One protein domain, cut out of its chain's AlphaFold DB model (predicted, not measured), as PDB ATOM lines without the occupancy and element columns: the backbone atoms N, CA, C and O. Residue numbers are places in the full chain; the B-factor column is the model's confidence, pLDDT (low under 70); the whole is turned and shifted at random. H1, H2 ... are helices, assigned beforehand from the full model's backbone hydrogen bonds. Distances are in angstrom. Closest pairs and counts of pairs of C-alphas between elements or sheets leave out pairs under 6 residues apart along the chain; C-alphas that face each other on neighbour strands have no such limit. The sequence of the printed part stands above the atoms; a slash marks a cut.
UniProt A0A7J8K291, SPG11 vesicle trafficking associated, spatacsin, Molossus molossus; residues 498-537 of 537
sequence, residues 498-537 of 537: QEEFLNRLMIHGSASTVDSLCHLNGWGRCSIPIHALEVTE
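Overview. This is residues 498 to 537 of the 537 residues of the protein "SPG11 vesicle trafficking associated, spatacsin" of Molossus molossus (UniProt A0A7J8K291). Two helices of equal length, H1 and H2, lie roughly side by side and run opposite ways, joined by a tight turn. The chain then folds back along the pair through residues 522 to 529, which hold no named element, to the short helix H3 near residue 507 of H1, and ends in a short tail. The printed part has 40 residues with three named helices, in the order H1, H2, H3, and no named strand; the class is all helix. The whole is compact, with a radius of gyration of the C-alphas of 10.0 A, and its C-alphas span 33 by 16 by 15 A, only just elongated.

Arrangement. H1, residues 498 to 508, and H2, residues 511 to 521, form a helical hairpin. They only just touch, with 3 pairs of C-alphas within 8 A; the closest C-alphas are those of Met 506 and Val 514, 6.6 A apart. Their lines stand at a shallow tilt of 28 degrees, opposite ways. H3, residues 530 to 533, is close to H1 but not clearly touching it; their closest C-alphas, those of Ile 507 and Ala 532, are 6.7 A apart. H2 and H3 are apart. In H1 and H2 every O i to N i+4 pair is within hydrogen-bond range; H3 is too short for such a pair, and its one O i to N i+3 pair is within range.

Along the chain. H1 begins at C-alpha 498, (-2.044, -42.910, 56.041), and is 15.3 A long from first to last C-alpha. H2 begins at C-alpha 511, (-12.021, -37.452, 45.948), and is 15.4 A long. H3 ends at C-alpha 533, (-12.667, -44.973, 38.824).

Size, cuts and confidence. The two C-alphas farthest apart, those of Gly 522 and Glu 537, are 32.9 A apart. The printed part has no cut and ends at Glu 537, the chain's last residue. The link from H1 to H2 is tight, and the link from H2 to H3, with 8 residues, is short. The mean pLDDT of the printed part is 72.0, and residues 525 to 537 are under 70.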
ATOM      1  N   GLN A 498      -1.559 -43.961  56.939       85.31
ATOM      2  CA  GLN A 498      -2.044 -42.910  56.041       85.31
ATOM      3  C   GLN A 498      -2.676 -43.497  54.768       85.31
ATOM      4  O   GLN A 498      -3.768 -43.095  54.384       85.31
ATOM      5  N   GLU A 499      -2.013 -44.462  54.127       84.00
ATOM      6  CA  GLU A 499      -2.487 -45.083  52.883       84.00
ATOM      7  C   GLU A 499      -3.812 -45.823  53.081       84.00
ATOM      8  O   GLU A 499      -4.738 -45.663  52.289       84.00
ATOM      9  N   GLU A 500      -3.933 -46.599  54.159       86.75
ATOM     10  CA  GLU A 500      -5.157 -47.335  54.468       86.75
ATOM     11  C   GLU A 500      -6.325 -46.391  54.752       86.75
ATOM     12  O   GLU A 500      -7.427 -46.586  54.232       86.75
ATOM     13  N   PHE A 501      -6.078 -45.339  55.533       86.50
ATOM     14  CA  PHE A 501      -7.080 -44.325  55.821       86.50
ATOM     15  C   PHE A 501      -7.543 -43.613  54.544       86.50
ATOM     16  O   PHE A 501      -8.744 -43.513  54.298       86.50
ATOM     17  N   LEU A 502      -6.607 -43.166  53.703       85.19
ATOM     18  CA  LEU A 502      -6.921 -42.479  52.450       85.19
ATOM     19  C   LEU A 502      -7.667 -43.384  51.466       85.19
ATOM     20  O   LEU A 502      -8.628 -42.933  50.852       85.19
ATOM     21  N   ASN A 503      -7.287 -44.659  51.355       83.94
ATOM     22  CA  ASN A 503      -7.997 -45.627  50.517       83.94
ATOM     23  C   ASN A 503      -9.444 -45.818  50.989       83.94
ATOM     24  O   ASN A 503     -10.367 -45.771  50.178       83.94
ATOM     25  N   ARG A 504      -9.670 -45.961  52.300       85.50
ATOM     26  CA  ARG A 504     -11.028 -46.057  52.862       85.50
ATOM     27  C   ARG A 504     -11.819 -44.764  52.655       85.50
ATOM     28  O   ARG A 504     -12.996 -44.824  52.307       85.50
ATOM     29  N   LEU A 505     -11.184 -43.603  52.819       84.19
ATOM     30  CA  LEU A 505     -11.823 -42.305  52.599       84.19
ATOM     31  C   LEU A 505     -12.158 -42.071  51.117       84.19
ATOM     32  O   LEU A 505     -13.174 -41.454  50.826       84.19
ATOM     33  N   MET A 506     -11.360 -42.597  50.185       81.88
ATOM     34  CA  MET A 506     -11.678 -42.591  48.752       81.88
ATOM     35  C   MET A 506     -12.879 -43.484  48.418       81.88
ATOM     36  O   MET A 506     -13.682 -43.112  47.573       81.88
ATOM     37  N   ILE A 507     -13.008 -44.646  49.073       81.38
ATOM     38  CA  ILE A 507     -14.116 -45.593  48.846       81.38
ATOM     39  C   ILE A 507     -15.436 -45.061  49.419       81.38
ATOM     40  O   ILE A 507     -16.484 -45.200  48.796       81.38
ATOM     41  N   HIS A 508     -15.395 -44.483  50.621       80.62
ATOM     42  CA  HIS A 508     -16.600 -44.090  51.363       80.62
ATOM     43  C   HIS A 508     -16.904 -42.589  51.323       80.62
ATOM     44  O   HIS A 508     -17.996 -42.173  51.707       80.62
ATOM     45  N   GLY A 509     -15.937 -41.775  50.917       79.88
ATOM     46  CA  GLY A 509     -16.046 -40.326  50.834       79.88
ATOM     47  C   GLY A 509     -15.971 -39.839  49.393       79.88
ATOM     48  O   GLY A 509     -16.397 -40.508  48.457       79.88
ATOM     49  N   SER A 510     -15.434 -38.633  49.217       80.06
ATOM     50  CA  SER A 510     -15.248 -38.029  47.901       80.06
ATOM     51  C   SER A 510     -13.775 -37.736  47.637       80.06
ATOM     52  O   SER A 510     -13.017 -37.405  48.553       80.06
ATOM     53  N   ALA A 511     -13.378 -37.796  46.365       80.00
ATOM     54  CA  ALA A 511     -12.021 -37.452  45.948       80.00
ATOM     55  C   ALA A 511     -11.632 -36.009  46.334       80.00
ATOM     56  O   ALA A 511     -10.478 -35.755  46.663       80.00
ATOM     57  N   SER A 512     -12.591 -35.073  46.365       81.94
ATOM     58  CA  SER A 512     -12.350 -33.688  46.792       81.94
ATOM     59  C   SER A 512     -12.108 -33.562  48.299       81.94
ATOM     60  O   SER A 512     -11.273 -32.756  48.713       81.94
ATOM     61  N   THR A 513     -12.782 -34.367  49.127       83.69
ATOM     62  CA  THR A 513     -12.502 -34.450  50.570       83.69
ATOM     63  C   THR A 513     -11.093 -34.981  50.813       83.69
ATOM     64  O   THR A 513     -10.360 -34.423  51.629       83.69
ATOM     65  N   VAL A 514     -10.698 -36.026  50.080       84.31
ATOM     66  CA  VAL A 514      -9.359 -36.623  50.168       84.31
ATOM     67  C   VAL A 514      -8.283 -35.622  49.757       84.31
ATOM     68  O   VAL A 514      -7.331 -35.423  50.503       84.31
ATOM     69  N   ASP A 515      -8.461 -34.941  48.624       84.12
ATOM     70  CA  ASP A 515      -7.529 -33.915  48.149       84.12
ATOM     71  C   ASP A 515      -7.384 -32.758  49.151       84.12
ATOM     72  O   ASP A 515      -6.271 -32.398  49.536       84.12
ATOM     73  N   SER A 516      -8.505 -32.246  49.675       83.56
ATOM     74  CA  SER A 516      -8.501 -31.186  50.695       83.56
ATOM     75  C   SER A 516      -7.774 -31.613  51.972       83.56
ATOM     76  O   SER A 516      -7.021 -30.830  52.550       83.56
ATOM     77  N   LEU A 517      -7.964 -32.862  52.403       86.25
ATOM     78  CA  LEU A 517      -7.311 -33.407  53.587       86.25
ATOM     79  C   LEU A 517      -5.810 -33.636  53.363       86.25
ATOM     80  O   LEU A 517      -5.016 -33.298  54.248       86.25
ATOM     81  N   CYS A 518      -5.424 -34.167  52.192       85.62
ATOM     82  CA  CYS A 518      -4.021 -34.330  51.808       85.62
ATOM     83  C   CYS A 518      -3.338 -32.943  51.798       85.62
ATOM     84  O   CYS A 518      -2.273 -32.774  52.393       85.62
ATOM     85  N   HIS A 519      -3.997 -31.915  51.246       85.25
ATOM     86  CA  HIS A 519      -3.524 -30.528  51.287       85.25
ATOM     87  C   HIS A 519      -3.401 -29.959  52.707       85.25
ATOM     88  O   HIS A 519      -2.365 -29.376  53.031       85.25
ATOM     89  N   LEU A 520      -4.414 -30.142  53.558       85.56
ATOM     90  CA  LEU A 520      -4.427 -29.636  54.936       85.56
ATOM     91  C   LEU A 520      -3.292 -30.223  55.787       85.56
ATOM     92  O   LEU A 520      -2.683 -29.516  56.586       85.56
ATOM     93  N   ASN A 521      -2.999 -31.508  55.602       86.12
ATOM     94  CA  ASN A 521      -1.982 -32.227  56.365       86.12
ATOM     95  C   ASN A 521      -0.588 -32.194  55.719       86.12
ATOM     96  O   ASN A 521       0.360 -32.752  56.273       86.12
ATOM     97  N   GLY A 522      -0.445 -31.569  54.544       82.44
ATOM     98  CA  GLY A 522       0.800 -31.590  53.774       82.44
ATOM     99  C   GLY A 522       1.191 -32.991  53.290       82.44
ATOM    100  O   GLY A 522       2.369 -33.250  53.036       82.44
ATOM    101  N   TRP A 523       0.227 -33.905  53.173       83.94
ATOM    102  CA  TRP A 523       0.450 -35.226  52.598       83.94
ATOM    103  C   TRP A 523       0.692 -35.084  51.090       83.94
ATOM    104  O   TRP A 523       0.029 -34.302  50.406       83.94
ATOM    105  N   GLY A 524       1.683 -35.812  50.565       73.25
ATOM    106  CA  GLY A 524       1.995 -35.805  49.133       73.25
ATOM    107  C   GLY A 524       0.786 -36.202  48.279       73.25
ATOM    108  O   GLY A 524      -0.162 -36.792  48.789       73.25
ATOM    109  N   ARG A 525       0.813 -35.890  46.971       60.88
ATOM    110  CA  ARG A 525      -0.301 -36.201  46.057       60.88
ATOM    111  C   ARG A 525      -0.660 -37.683  46.143       60.88
ATOM    112  O   ARG A 525       0.114 -38.546  45.738       60.88
ATOM    113  N   CYS A 526      -1.843 -37.926  46.682       58.38
ATOM    114  CA  CYS A 526      -2.420 -39.228  46.922       58.38
ATOM    115  C   CYS A 526      -2.678 -39.876  45.541       58.38
ATOM    116  O   CYS A 526      -3.481 -39.377  44.753       58.38
ATOM    117  N   SER A 527      -1.917 -40.915  45.173       54.34
ATOM    118  CA  SER A 527      -2.111 -41.629  43.903       54.34
ATOM    119  C   SER A 527      -3.451 -42.356  43.950       54.34
ATOM    120  O   SER A 527      -3.599 -43.318  44.695       54.34
ATOM    121  N   ILE A 528      -4.424 -41.856  43.186       54.22
ATOM    122  CA  ILE A 528      -5.787 -42.392  43.121       54.22
ATOM    123  C   ILE A 528      -5.712 -43.863  42.675       54.22
ATOM    124  O   ILE A 528      -5.230 -44.124  41.568       54.22
ATOM    125  N   PRO A 529      -6.166 -44.829  43.496       49.66
ATOM    126  CA  PRO A 529      -6.240 -46.222  43.080       49.66
ATOM    127  C   PRO A 529      -7.212 -46.348  41.902       49.66
ATOM    128  O   PRO A 529      -8.345 -45.876  41.979       49.66
ATOM    129  N   ILE A 530      -6.783 -47.002  40.819       48.38
ATOM    130  CA  ILE A 530      -7.552 -47.137  39.565       48.38
ATOM    131  C   ILE A 530      -8.940 -47.762  39.807       48.38
ATOM    132  O   ILE A 530      -9.905 -47.384  39.154       48.38
ATOM    133  N   HIS A 531      -9.070 -48.627  40.816       51.25
ATOM    134  CA  HIS A 531     -10.322 -49.298  41.195       51.25
ATOM    135  C   HIS A 531     -11.435 -48.338  41.665       51.25
ATOM    136  O   HIS A 531     -12.607 -48.696  41.628       51.25
ATOM    137  N   ALA A 532     -11.100 -47.114  42.098       46.12
ATOM    138  CA  ALA A 532     -12.087 -46.097  42.485       46.12
ATOM    139  C   ALA A 532     -12.708 -45.363  41.277       46.12
ATOM    140  O   ALA A 532     -13.673 -44.622  41.440       46.12
ATOM    141  N   LEU A 533     -12.163 -45.558  40.071       47.56
ATOM    142  CA  LEU A 533     -12.667 -44.973  38.824       47.56
ATOM    143  C   LEU A 533     -13.575 -45.937  38.036       47.56
ATOM    144  O   LEU A 533     -14.113 -45.546  37.006       47.56
ATOM    145  N   GLU A 534     -13.773 -47.172  38.508       46.38
ATOM    146  CA  GLU A 534     -14.546 -48.209  37.799       46.38
ATOM    147  C   GLU A 534     -16.061 -48.204  38.108       46.38
ATOM    148  O   GLU A 534     -16.779 -49.059  37.603       46.38
ATOM    149  N   VAL A 535     -16.590 -47.246  38.891       42.72
ATOM    150  CA  VAL A 535     -18.034 -47.187  39.259       42.72
ATOM    151  C   VAL A 535     -18.795 -46.052  38.551       42.72
ATOM    152  O   VAL A 535     -19.835 -45.588  39.007       42.72
ATOM    153  N   THR A 536     -18.306 -45.600  37.400       36.94
ATOM    154  CA  THR A 536     -19.082 -44.731  36.503       36.94
ATOM    155  C   THR A 536     -19.006 -45.247  35.074       36.94
ATOM    156  O   THR A 536     -18.250 -44.711  34.270       36.94
ATOM    157  N   GLU A 537     -19.809 -46.267  34.777       33.22
ATOM    158  CA  GLU A 537     -20.460 -46.452  33.471       33.22
ATOM    159  C   GLU A 537     -21.928 -46.836  33.666       33.22
ATOM    160  O   GLU A 537     -22.208 -47.724  34.507       33.22
TER     161      GLU A 537